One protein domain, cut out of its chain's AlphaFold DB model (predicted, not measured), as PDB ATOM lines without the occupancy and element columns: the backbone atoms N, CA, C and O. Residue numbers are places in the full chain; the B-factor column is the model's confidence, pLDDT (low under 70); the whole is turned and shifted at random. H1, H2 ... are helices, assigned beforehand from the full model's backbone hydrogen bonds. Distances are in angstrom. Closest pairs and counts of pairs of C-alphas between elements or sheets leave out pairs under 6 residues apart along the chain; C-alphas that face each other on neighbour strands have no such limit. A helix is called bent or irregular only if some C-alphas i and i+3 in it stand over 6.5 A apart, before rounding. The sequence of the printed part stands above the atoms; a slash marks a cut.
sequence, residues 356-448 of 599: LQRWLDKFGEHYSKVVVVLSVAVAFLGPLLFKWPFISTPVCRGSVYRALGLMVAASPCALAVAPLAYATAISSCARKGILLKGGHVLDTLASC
ATOM      1  N   LEU A 356     223.301 190.230 125.062       77.69
ATOM      2  CA  LEU A 356     223.601 189.096 124.188       77.69
ATOM      3  C   LEU A 356     222.934 189.266 122.822       77.69
ATOM      4  O   LEU A 356     223.612 189.155 121.812       77.69
ATOM      5  N   GLN A 357     221.648 189.626 122.777       76.12
ATOM      6  CA  GLN A 357     220.934 189.823 121.511       76.12
ATOM      7  C   GLN A 357     221.569 190.933 120.659       76.12
ATOM      8  O   GLN A 357     221.782 190.750 119.468       76.12
ATOM      9  N   ARG A 358     221.970 192.060 121.261       80.25
ATOM     10  CA  ARG A 358     222.686 193.128 120.533       80.25
ATOM     11  C   ARG A 358     224.045 192.676 120.008       80.25
ATOM     12  O   ARG A 358     224.480 193.140 118.956       80.25
ATOM     13  N   TRP A 359     224.749 191.845 120.772       83.69
ATOM     14  CA  TRP A 359     226.019 191.277 120.341       83.69
ATOM     15  C   TRP A 359     225.809 190.301 119.178       83.69
ATOM     16  O   TRP A 359     226.528 190.402 118.190       83.69
ATOM     17  N   LEU A 360     224.782 189.448 119.252       82.50
ATOM     18  CA  LEU A 360     224.380 188.529 118.185       82.50
ATOM     19  C   LEU A 360     223.978 189.267 116.907       82.50
ATOM     20  O   LEU A 360     224.443 188.886 115.841       82.50
ATOM     21  N   ASP A 361     223.201 190.348 117.011       80.62
ATOM     22  CA  ASP A 361     222.818 191.186 115.868       80.62
ATOM     23  C   ASP A 361     224.074 191.739 115.157       80.62
ATOM     24  O   ASP A 361     224.217 191.626 113.939       80.62
ATOM     25  N   LYS A 362     225.033 192.286 115.922       84.75
ATOM     26  CA  LYS A 362     226.282 192.859 115.382       84.75
ATOM     27  C   LYS A 362     227.227 191.807 114.808       84.75
ATOM     28  O   LYS A 362     227.782 191.999 113.727       84.75
ATOM     29  N   PHE A 363     227.440 190.718 115.545       86.94
ATOM     30  CA  PHE A 363     228.261 189.599 115.097       86.94
ATOM     31  C   PHE A 363     227.663 188.992 113.832       86.94
ATOM     32  O   PHE A 363     228.372 188.811 112.850       86.94
ATOM     33  N   GLY A 364     226.353 188.754 113.845       85.69
ATOM     34  CA  GLY A 364     225.590 188.199 112.743       85.69
ATOM     35  C   GLY A 364     225.703 189.026 111.472       85.69
ATOM     36  O   GLY A 364     225.956 188.472 110.411       85.69
ATOM     37  N   GLU A 365     225.593 190.350 111.575       86.81
ATOM     38  CA  GLU A 365     225.747 191.227 110.413       86.81
ATOM     39  C   GLU A 365     227.154 191.147 109.800       86.81
ATOM     40  O   GLU A 365     227.313 191.029 108.584       86.81
ATOM     41  N   HIS A 366     228.198 191.197 110.630       88.81
ATOM     42  CA  HIS A 366     229.570 191.109 110.132       88.81
ATOM     43  C   HIS A 366     229.883 189.716 109.569       88.81
ATOM     44  O   HIS A 366     230.424 189.593 108.471       88.81
ATOM     45  N   TYR A 367     229.481 188.670 110.291       90.62
ATOM     46  CA  TYR A 367     229.646 187.275 109.905       90.62
ATOM     47  C   TYR A 367     228.964 186.973 108.568       90.62
ATOM     48  O   TYR A 367     229.614 186.471 107.653       90.62
ATOM     49  N   SER A 368     227.693 187.356 108.406       90.62
ATOM     50  CA  SER A 368     226.953 187.127 107.165       90.62
ATOM     51  C   SER A 368     227.585 187.842 105.973       90.62
ATOM     52  O   SER A 368     227.717 187.241 104.907       90.62
ATOM     53  N   LYS A 369     228.051 189.087 106.142       91.00
ATOM     54  CA  LYS A 369     228.782 189.804 105.082       91.00
ATOM     55  C   LYS A 369     230.050 189.058 104.668       91.00
ATOM     56  O   LYS A 369     230.273 188.868 103.475       91.00
ATOM     57  N   VAL A 370     230.854 188.608 105.632       93.31
ATOM     58  CA  VAL A 370     232.091 187.858 105.363       93.31
ATOM     59  C   VAL A 370     231.794 186.546 104.635       93.31
ATOM     60  O   VAL A 370     232.448 186.252 103.636       93.31
ATOM     61  N   VAL A 371     230.789 185.785 105.074       93.62
ATOM     62  CA  VAL A 371     230.407 184.509 104.444       93.62
ATOM     63  C   VAL A 371     229.923 184.712 103.010       93.62
ATOM     64  O   VAL A 371     230.334 183.967 102.118       93.62
ATOM     65  N   VAL A 372     229.089 185.725 102.758       91.25
ATOM     66  CA  VAL A 372     228.609 186.042 101.403       91.25
ATOM     67  C   VAL A 372     229.773 186.451 100.503       91.25
ATOM     68  O   VAL A 372     229.917 185.899  99.413       91.25
ATOM     69  N   VAL A 373     230.649 187.351 100.964       93.81
ATOM     70  CA  VAL A 373     231.835 187.779 100.202       93.81
ATOM     71  C   VAL A 373     232.756 186.598  99.908       93.81
ATOM     72  O   VAL A 373     233.200 186.446  98.772       93.81
ATOM     73  N   LEU A 374     233.005 185.726 100.887       94.69
ATOM     74  CA  LEU A 374     233.842 184.544 100.698       94.69
ATOM     75  C   LEU A 374     233.205 183.551  99.717       94.69
ATOM     76  O   LEU A 374     233.899 183.000  98.868       94.69
ATOM     77  N   SER A 375     231.889 183.356  99.783       92.50
ATOM     78  CA  SER A 375     231.159 182.479  98.859       92.50
ATOM     79  C   SER A 375     231.228 183.009  97.425       92.50
ATOM     80  O   SER A 375     231.546 182.263  96.500       92.50
ATOM     81  N   VAL A 376     231.030 184.316  97.237       92.19
ATOM     82  CA  VAL A 376     231.211 184.987  95.942       92.19
ATOM     83  C   VAL A 376     232.660 184.852  95.463       92.19
ATOM     84  O   VAL A 376     232.896 184.467  94.319       92.19
ATOM     85  N   ALA A 377     233.640 185.076  96.340       93.50
ATOM     86  CA  ALA A 377     235.051 184.909  96.013       93.50
ATOM     87  C   ALA A 377     235.364 183.471  95.565       93.50
ATOM     88  O   ALA A 377     236.027 183.290  94.551       93.50
ATOM     89  N   VAL A 378     234.832 182.446  96.238       92.12
ATOM     90  CA  VAL A 378     234.976 181.038  95.825       92.12
ATOM     91  C   VAL A 378     234.336 180.784  94.458       92.12
ATOM     92  O   VAL A 378     234.921 180.073  93.637       92.12
ATOM     93  N   ALA A 379     233.174 181.381  94.179       89.88
ATOM     94  CA  ALA A 379     232.494 181.228  92.894       89.88
ATOM     95  C   ALA A 379     233.332 181.772  91.722       89.88
ATOM     96  O   ALA A 379     233.418 181.106  90.686       89.88
ATOM     97  N   PHE A 380     233.979 182.934  91.895       90.62
ATOM     98  CA  PHE A 380     234.748 183.621  90.847       90.62
ATOM     99  C   PHE A 380     236.234 183.233  90.786       90.62
ATOM    100  O   PHE A 380     236.780 183.079  89.694       90.62
ATOM    101  N   LEU A 381     236.902 183.043  91.926       90.94
ATOM    102  CA  LEU A 381     238.324 182.674  91.988       90.94
ATOM    103  C   LEU A 381     238.548 181.173  91.796       90.94
ATOM    104  O   LEU A 381     239.603 180.775  91.310       90.94
ATOM    105  N   GLY A 382     237.570 180.331  92.147       87.81
ATOM    106  CA  GLY A 382     237.659 178.876  91.990       87.81
ATOM    107  C   GLY A 382     238.016 178.428  90.562       87.81
ATOM    108  O   GLY A 382     238.968 177.661  90.393       87.81
ATOM    109  N   PRO A 383     237.318 178.924  89.523       85.88
ATOM    110  CA  PRO A 383     237.649 178.628  88.131       85.88
ATOM    111  C   PRO A 383     239.023 179.150  87.709       85.88
ATOM    112  O   PRO A 383     239.729 178.466  86.972       85.88
ATOM    113  N   LEU A 384     239.417 180.332  88.197       86.19
ATOM    114  CA  LEU A 384     240.672 180.991  87.829       86.19
ATOM    115  C   LEU A 384     241.899 180.285  88.434       86.19
ATOM    116  O   LEU A 384     242.891 180.073  87.743       86.19
ATOM    117  N   LEU A 385     241.829 179.906  89.713       88.44
ATOM    118  CA  LEU A 385     242.958 179.348  90.464       88.44
ATOM    119  C   LEU A 385     243.053 177.820  90.363       88.44
ATOM    120  O   LEU A 385     244.148 177.278  90.245       88.44
ATOM    121  N   PHE A 386     241.917 177.117  90.398       84.44
ATOM    122  CA  PHE A 386     241.877 175.651  90.498       84.44
ATOM    123  C   PHE A 386     241.377 174.962  89.222       84.44
ATOM    124  O   PHE A 386     241.213 173.740  89.212       84.44
ATOM    125  N   LYS A 387     241.124 175.727  88.147       83.50
ATOM    126  CA  LYS A 387     240.570 175.243  86.868       83.50
ATOM    127  C   LYS A 387     239.252 174.472  87.031       83.50
ATOM    128  O   LYS A 387     238.949 173.564  86.259       83.50
ATOM    129  N   TRP A 388     238.463 174.812  88.050       83.94
ATOM    130  CA  TRP A 388     237.143 174.219  88.244       83.94
ATOM    131  C   TRP A 388     236.149 174.747  87.206       83.94
ATOM    132  O   TRP A 388     236.186 175.933  86.875       83.94
ATOM    133  N   PRO A 389     235.215 173.914  86.720       84.75
ATOM    134  CA  PRO A 389     234.144 174.408  85.869       84.75
ATOM    135  C   PRO A 389     233.263 175.385  86.667       84.75
ATOM    136  O   PRO A 389     233.007 175.172  87.853       84.75
ATOM    137  N   PHE A 390     232.812 176.473  86.034       82.19
ATOM    138  CA  PHE A 390     231.988 177.489  86.705       82.19
ATOM    139  C   PHE A 390     230.639 176.898  87.143       82.19
ATOM    140  O   PHE A 390     230.261 176.944  88.315       82.19
ATOM    141  N   ILE A 391     229.959 176.242  86.202       79.38
ATOM    142  CA  ILE A 391     228.726 175.484  86.428       79.38
ATOM    143  C   ILE A 391     229.079 174.003  86.583       79.38
ATOM    144  O   ILE A 391     230.029 173.510  85.977       79.38
ATOM    145  N   SER A 392     228.325 173.287  87.418       75.50
ATOM    146  CA  SER A 392     228.512 171.848  87.611       75.50
ATOM    147  C   SER A 392     228.416 171.081  86.294       75.50
ATOM    148  O   SER A 392     227.485 171.265  85.515       75.50
ATOM    149  N   THR A 393     229.370 170.179  86.086       73.75
ATOM    150  CA  THR A 393     229.363 169.197  84.996       73.75
ATOM    151  C   THR A 393     229.051 167.816  85.579       73.75
ATOM    152  O   THR A 393     229.251 167.608  86.778       73.75
ATOM    153  N   PRO A 394     228.579 166.842  84.780       62.81
ATOM    154  CA  PRO A 394     228.256 165.498  85.277       62.81
ATOM    155  C   PRO A 394     229.446 164.767  85.929       62.81
ATOM    156  O   PRO A 394     229.237 163.851  86.716       62.81
ATOM    157  N   VAL A 395     230.682 165.193  85.642       67.81
ATOM    158  CA  VAL A 395     231.923 164.595  86.166       67.81
ATOM    159  C   VAL A 395     232.467 165.343  87.393       67.81
ATOM    160  O   VAL A 395     233.113 164.738  88.245       67.81
ATOM    161  N   CYS A 396     232.224 166.654  87.520       74.06
ATOM    162  CA  CYS A 396     232.813 167.491  88.570       74.06
ATOM    163  C   CYS A 396     231.857 168.592  89.043       74.06
ATOM    164  O   CYS A 396     231.271 169.332  88.249       74.06
ATOM    165  N   ARG A 397     231.766 168.764  90.368       80.12
ATOM    166  CA  ARG A 397     230.997 169.862  90.970       80.12
ATOM    167  C   ARG A 397     231.698 171.200  90.738       80.12
ATOM    168  O   ARG A 397     232.875 171.338  91.083       80.12
ATOM    169  N   GLY A 398     230.965 172.158  90.171       84.75
ATOM    170  CA  GLY A 398     231.498 173.460  89.770       84.75
ATOM    171  C   GLY A 398     231.744 174.420  90.935       84.75
ATOM    172  O   GLY A 398     231.351 174.150  92.075       84.75
ATOM    173  N   SER A 399     232.387 175.555  90.653       88.00
ATOM    174  CA  SER A 399     232.705 176.574  91.663       88.00
ATOM    175  C   SER A 399     231.453 177.166  92.311       88.00
ATOM    176  O   SER A 399     231.435 177.346  93.527       88.00
ATOM    177  N   VAL A 400     230.376 177.372  91.542       86.81
ATOM    178  CA  VAL A 400     229.092 177.873  92.060       86.81
ATOM    179  C   VAL A 400     228.475 176.889  93.054       86.81
ATOM    180  O   VAL A 400     228.049 177.290  94.129       86.81
ATOM    181  N   TYR A 401     228.494 175.584  92.759       87.69
ATOM    182  CA  TYR A 401     227.992 174.573  93.696       87.69
ATOM    183  C   TYR A 401     228.782 174.588  95.012       87.69
ATOM    184  O   TYR A 401     228.202 174.486  96.089       87.69
ATOM    185  N   ARG A 402     230.110 174.738  94.942       89.19
ATOM    186  CA  ARG A 402     230.970 174.818  96.133       89.19
ATOM    187  C   ARG A 402     230.732 176.102  96.930       89.19
ATOM    188  O   ARG A 402     230.705 176.037  98.152       89.19
ATOM    189  N   ALA A 403     230.518 177.230  96.256       90.25
ATOM    190  CA  ALA A 403     230.171 178.503  96.884       90.25
ATOM    191  C   ALA A 403     228.824 178.439  97.617       90.25
ATOM    192  O   ALA A 403     228.732 178.835  98.775       90.25
ATOM    193  N   LEU A 404     227.795 177.880  96.974       89.12
ATOM    194  CA  LEU A 404     226.489 177.663  97.596       89.12
ATOM    195  C   LEU A 404     226.592 176.686  98.778       89.12
ATOM    196  O   LEU A 404     226.038 176.952  99.839       89.12
ATOM    197  N   GLY A 405     227.371 175.609  98.636       88.44
ATOM    198  CA  GLY A 405     227.639 174.668  99.726       88.44
ATOM    199  C   GLY A 405     228.362 175.309 100.914       88.44
ATOM    200  O   GLY A 405     228.001 175.039 102.054       88.44
ATOM    201  N   LEU A 406     229.338 176.189 100.663       90.88
ATOM    202  CA  LEU A 406     230.010 176.967 101.706       90.88
ATOM    203  C   LEU A 406     229.019 177.874 102.440       90.88
ATOM    204  O   LEU A 406     229.016 177.894 103.666       90.88
ATOM    205  N   MET A 407     228.166 178.583 101.700       89.88
ATOM    206  CA  MET A 407     227.150 179.458 102.281       89.88
ATOM    207  C   MET A 407     226.167 178.679 103.168       89.88
ATOM    208  O   MET A 407     225.860 179.123 104.270       89.88
ATOM    209  N   VAL A 408     225.724 177.497 102.722       87.50
ATOM    210  CA  VAL A 408     224.844 176.609 103.504       87.50
ATOM    211  C   VAL A 408     225.556 176.068 104.745       87.50
ATOM    212  O   VAL A 408     224.997 176.104 105.838       87.50
ATOM    213  N   ALA A 409     226.801 175.605 104.607       87.50
ATOM    214  CA  ALA A 409     227.582 175.064 105.719       87.50
ATOM    215  C   ALA A 409     227.942 176.126 106.772       87.50
ATOM    216  O   ALA A 409     228.042 175.814 107.955       87.50
ATOM    217  N   ALA A 410     228.114 177.379 106.352       88.88
ATOM    218  CA  ALA A 410     228.395 178.516 107.223       88.88
ATOM    219  C   ALA A 410     227.125 179.136 107.837       88.88
ATOM    220  O   ALA A 410     227.181 180.207 108.428       88.88
ATOM    221  N   SER A 411     225.961 178.504 107.707       83.81
ATOM    222  CA  SER A 411     224.719 179.047 108.247       83.81
ATOM    223  C   SER A 411     224.638 178.861 109.779       83.81
ATOM    224  O   SER A 411     224.624 177.718 110.251       83.81
ATOM    225  N   PRO A 412     224.563 179.929 110.601       81.75
ATOM    226  CA  PRO A 412     224.726 179.847 112.054       81.75
ATOM    227  C   PRO A 412     223.407 179.477 112.760       81.75
ATOM    228  O   PRO A 412     222.921 180.189 113.638       81.75
ATOM    229  N   CYS A 413     222.823 178.335 112.389       76.62
ATOM    230  CA  CYS A 413     221.480 177.916 112.807       76.62
ATOM    231  C   CYS A 413     221.327 177.842 114.336       76.62
ATOM    232  O   CYS A 413     220.332 178.301 114.884       76.62
ATOM    233  N   ALA A 414     222.332 177.310 115.043       74.94
ATOM    234  CA  ALA A 414     222.306 177.202 116.504       74.94
ATOM    235  C   ALA A 414     222.385 178.570 117.204       74.94
ATOM    236  O   ALA A 414     221.800 178.764 118.268       74.94
ATOM    237  N   LEU A 415     223.083 179.530 116.592       76.00
ATOM    238  CA  LEU A 415     223.257 180.869 117.142       76.00
ATOM    239  C   LEU A 415     221.937 181.651 117.128       76.00
ATOM    240  O   LEU A 415     221.648 182.387 118.069       76.00
ATOM    241  N   ALA A 416     221.117 181.440 116.095       69.62
ATOM    242  CA  ALA A 416     219.805 182.066 115.954       69.62
ATOM    243  C   ALA A 416     218.808 181.646 117.051       69.62
ATOM    244  O   ALA A 416     217.879 182.389 117.340       69.62
ATOM    245  N   VAL A 417     219.005 180.487 117.694       72.88
ATOM    246  CA  VAL A 417     218.109 179.970 118.748       72.88
ATOM    247  C   VAL A 417     218.508 180.468 120.148       72.88
ATOM    248  O   VAL A 417     217.748 180.322 121.103       72.88
ATOM    249  N   ALA A 418     219.674 181.105 120.303       76.75
ATOM    250  CA  ALA A 418     220.168 181.576 121.600       76.75
ATOM    251  C   ALA A 418     219.195 182.501 122.381       76.75
ATOM    252  O   ALA A 418     219.110 182.346 123.605       76.75
ATOM    253  N   PRO A 419     218.415 183.410 121.753       75.75
ATOM    254  CA  PRO A 419     217.435 184.241 122.466       75.75
ATOM    255  C   PRO A 419     216.330 183.452 123.189       75.75
ATOM    256  O   PRO A 419     215.788 183.928 124.192       75.75
ATOM    257  N   LEU A 420     216.046 182.214 122.762       77.44
ATOM    258  CA  LEU A 420     215.058 181.339 123.401       77.44
ATOM    259  C   LEU A 420     215.401 181.048 124.872       77.44
ATOM    260  O   LEU A 420     214.505 180.853 125.699       77.44
ATOM    261  N   ALA A 421     216.686 181.079 125.237       82.00
ATOM    262  CA  ALA A 421     217.124 180.940 126.623       82.00
ATOM    263  C   ALA A 421     216.591 182.077 127.520       82.00
ATOM    264  O   ALA A 421     216.113 181.818 128.623       82.00
ATOM    265  N   TYR A 422     216.588 183.329 127.040       79.81
ATOM    266  CA  TYR A 422     216.006 184.452 127.789       79.81
ATOM    267  C   TYR A 422     214.492 184.313 127.902       79.81
ATOM    268  O   TYR A 422     213.937 184.473 128.987       79.81
ATOM    269  N   ALA A 423     213.829 183.976 126.799       76.06
ATOM    270  CA  ALA A 423     212.383 183.783 126.749       76.06
ATOM    271  C   ALA A 423     211.910 182.713 127.755       76.06
ATOM    272  O   ALA A 423     210.977 182.925 128.536       76.06
ATOM    273  N   THR A 424     212.602 181.573 127.795       80.38
ATOM    274  CA  THR A 424     212.310 180.483 128.735       80.38
ATOM    275  C   THR A 424     212.636 180.853 130.184       80.38
ATOM    276  O   THR A 424     211.844 180.536 131.078       80.38
ATOM    277  N   ALA A 425     213.734 181.576 130.434       83.50
ATOM    278  CA  ALA A 425     214.082 182.082 131.762       83.50
ATOM    279  C   ALA A 425     213.025 183.061 132.300       83.50
ATOM    280  O   ALA A 425     212.544 182.884 133.420       83.50
ATOM    281  N   ILE A 426     212.587 184.026 131.484       79.50
ATOM    282  CA  ILE A 426     211.531 184.986 131.839       79.50
ATOM    283  C   ILE A 426     210.227 184.254 132.168       79.50
ATOM    284  O   ILE A 426     209.624 184.498 133.212       79.50
ATOM    285  N   SER A 427     209.829 183.296 131.327       75.19
ATOM    286  CA  SER A 427     208.643 182.463 131.560       75.19
ATOM    287  C   SER A 427     208.740 181.658 132.865       75.19
ATOM    288  O   SER A 427     207.762 181.527 133.602       75.19
ATOM    289  N   SER A 428     209.926 181.136 133.193       83.12
ATOM    290  CA  SER A 428     210.176 180.410 134.444       83.12
ATOM    291  C   SER A 428     210.070 181.308 135.680       83.12
ATOM    292  O   SER A 428     209.453 180.914 136.670       83.12
ATOM    293  N   CYS A 429     210.616 182.525 135.615       82.38
ATOM    294  CA  CYS A 429     210.494 183.532 136.669       82.38
ATOM    295  C   CYS A 429     209.039 183.962 136.882       82.38
ATOM    296  O   CYS A 429     208.570 183.968 138.020       82.38
ATOM    297  N   ALA A 430     208.296 184.210 135.799       76.12
ATOM    298  CA  ALA A 430     206.894 184.612 135.870       76.12
ATOM    299  C   ALA A 430     206.024 183.560 136.580       76.12
ATOM    300  O   ALA A 430     205.215 183.904 137.438       76.12
ATOM    301  N   ARG A 431     206.249 182.261 136.319       74.56
ATOM    302  CA  ARG A 431     205.558 181.168 137.039       74.56
ATOM    303  C   ARG A 431     205.835 181.142 138.546       74.56
ATOM    304  O   ARG A 431     205.086 180.510 139.280       74.56
ATOM    305  N   LYS A 432     206.903 181.796 139.003       84.25
ATOM    306  CA  LYS A 432     207.277 181.928 140.418       84.25
ATOM    307  C   LYS A 432     206.882 183.286 141.013       84.25
ATOM    308  O   LYS A 432     207.345 183.614 142.099       84.25
ATOM    309  N   GLY A 433     206.073 184.082 140.309       76.69
ATOM    310  CA  GLY A 433     205.685 185.427 140.745       76.69
ATOM    311  C   GLY A 433     206.794 186.475 140.609       76.69
ATOM    312  O   GLY A 433     206.672 187.561 141.162       76.69
ATOM    313  N   ILE A 434     207.880 186.173 139.886       81.75
ATOM    314  CA  ILE A 434     208.968 187.120 139.617       81.75
ATOM    315  C   ILE A 434     208.747 187.711 138.229       81.75
ATOM    316  O   ILE A 434     208.992 187.059 137.210       81.75
ATOM    317  N   LEU A 435     208.291 188.958 138.186       77.44
ATOM    318  CA  LEU A 435     208.045 189.669 136.940       77.44
ATOM    319  C   LEU A 435     209.327 190.349 136.438       77.44
ATOM    320  O   LEU A 435     209.866 191.247 137.081       77.44
ATOM    321  N   LEU A 436     209.801 189.940 135.261       74.25
ATOM    322  CA  LEU A 436     210.971 190.526 134.608       74.25
ATOM    323  C   LEU A 436     210.542 191.399 133.429       74.25
ATOM    324  O   LEU A 436     209.959 190.912 132.463       74.25
ATOM    325  N   LYS A 437     210.894 192.685 133.481       70.38
ATOM    326  CA  LYS A 437     210.566 193.694 132.461       70.38
ATOM    327  C   LYS A 437     211.530 193.649 131.257       70.38
ATOM    328  O   LYS A 437     212.110 194.662 130.875       70.38
ATOM    329  N   GLY A 438     211.700 192.467 130.662       68.69
ATOM    330  CA  GLY A 438     212.545 192.216 129.484       68.69
ATOM    331  C   GLY A 438     213.862 191.486 129.781       68.69
ATOM    332  O   GLY A 438     214.321 191.409 130.919       68.69
ATOM    333  N   GLY A 439     214.501 190.938 128.740       72.00
ATOM    334  CA  GLY A 439     215.694 190.090 128.899       72.00
ATOM    335  C   GLY A 439     216.971 190.832 129.322       72.00
ATOM    336  O   GLY A 439     217.851 190.226 129.921       72.00
ATOM    337  N   HIS A 440     217.067 192.149 129.104       76.06
ATOM    338  CA  HIS A 440     218.200 192.948 129.599       76.06
ATOM    339  C   HIS A 440     218.264 192.984 131.139       76.06
ATOM    340  O   HIS A 440     219.337 193.192 131.714       76.06
ATOM    341  N   VAL A 441     217.125 192.772 131.812       80.38
ATOM    342  CA  VAL A 441     217.050 192.695 133.275       80.38
ATOM    343  C   VAL A 441     217.810 191.466 133.768       80.38
ATOM    344  O   VAL A 441     218.538 191.571 134.748       80.38
ATOM    345  N   LEU A 442     217.734 190.337 133.053       84.12
ATOM    346  CA  LEU A 442     218.491 189.124 133.388       84.12
ATOM    347  C   LEU A 442     220.001 189.350 133.292       84.12
ATOM    348  O   LEU A 442     220.722 188.964 134.206       84.12
ATOM    349  N   ASP A 443     220.474 190.034 132.249       83.38
ATOM    350  CA  ASP A 443     221.898 190.382 132.118       83.38
ATOM    351  C   ASP A 443     222.365 191.282 133.261       83.38
ATOM    352  O   ASP A 443     223.461 191.123 133.797       83.38
ATOM    353  N   THR A 444     221.523 192.249 133.623       84.06
ATOM    354  CA  THR A 444     221.822 193.204 134.688       84.06
ATOM    355  C   THR A 444     221.868 192.496 136.037       84.06
ATOM    356  O   THR A 444     222.839 192.675 136.767       84.06
ATOM    357  N   LEU A 445     220.887 191.633 136.322       88.19
ATOM    358  CA  LEU A 445     220.836 190.793 137.521       88.19
ATOM    359  C   LEU A 445     222.028 189.833 137.602       88.19
ATOM    360  O   LEU A 445     222.634 189.731 138.662       88.19
ATOM    361  N   ALA A 446     222.409 189.186 136.497       88.62
ATOM    362  CA  ALA A 446     223.573 188.298 136.454       88.62
ATOM    363  C   ALA A 446     224.886 189.041 136.752       88.62
ATOM    364  O   ALA A 446     225.795 188.478 137.352       88.62
ATOM    365  N   SER A 447     224.979 190.317 136.360       86.88
ATOM    366  CA  SER A 447     226.113 191.191 136.683       86.88
ATOM    367  C   SER A 447     225.958 191.967 137.997       86.88
ATOM    368  O   SER A 447     226.809 192.796 138.319       86.88
ATOM    369  N   CYS A 448     224.877 191.762 138.749       91.19
ATOM    370  CA  CYS A 448     224.597 192.522 139.960       91.19
ATOM    371  C   CYS A 448     225.369 191.938 141.148       91.19
ATOM    372  O   CYS A 448     225.227 190.767 141.475       91.19
TER     373      CYS A 448
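What this domain is: This is residues 356 to 448 of the 599 residues of an uncharacterized protein of Camellia sinensis (UniProt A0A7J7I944). A long, thin helical hairpin: H1 makes one side, and H2, H3 and H4 follow one another back along the other side, on past the beginning of H1. Past H4 the backbone folds back through residues 431 to 438, and H5 sits crosswise to H4, near H1. The printed part has 93 residues with five named helices, H1 to H5 in order, and no named strand; its class is all helix. It is extended, a rod with a radius of gyration of the C-alphas of 21.1 A and spans of 64 by 23 by 14 A.

How they stand to each other: Start with H1, residues 356 to 386, and H2, residues 399 to 409: this helical hairpin runs opposite ways at a shallow tilt of 20 degrees. They touch, H1 with residues 371 to 383 alone; the closest C-alphas, of Ser 375 and Ala 403, are 4.5 A apart. H3, residues 413 to 416, is close to H1 but not clearly touching, at 7.8 A between the C-alphas of Leu 360 and Leu 415. H4, residues 420 to 430, is apart from H1. H5, residues 439 to 446, touches H4 about perpendicular, at 77 degrees, with C-alphas of Tyr 422 and Gly 439 closest, 5.8 A apart. H1 and H5 are near each other, with 5 pairs of C-alphas within 10 A. Every O i to N i+4 pair is within hydrogen-bond range in H2 and H4, 25 of 27 in H1 and 3 of 4 in H5; H3 is too short for such a pair.

Where its parts are: Find C-alpha 356 at (223.601, 189.096, 124.188); from there H1 runs 40.6 A to C-alpha 386 at (241.877, 175.651, 90.498), with a kink of 42 degrees near residue 380. H1 is neither bent nor irregular, but only just: C-alphas 380 and 383 are 6.4 A apart. H2 measures 15.0 A, H3 5.5 A, H4 15.3 A, and H5 11.1 A, ending at C-alpha 446 (223.573, 188.298, 136.454).

The domain as a whole: The farthest C-alphas, of Lys 387 and Gly 433, are 65.0 A apart. The printed part has no cut; the link from H1 to H2 is long. Residues 428 to 433, of which 428 to 430 belong to H4, stand free. Mean pLDDT of the printed part is 83.1; residues 394 to 395, 416 and 438 are under 70.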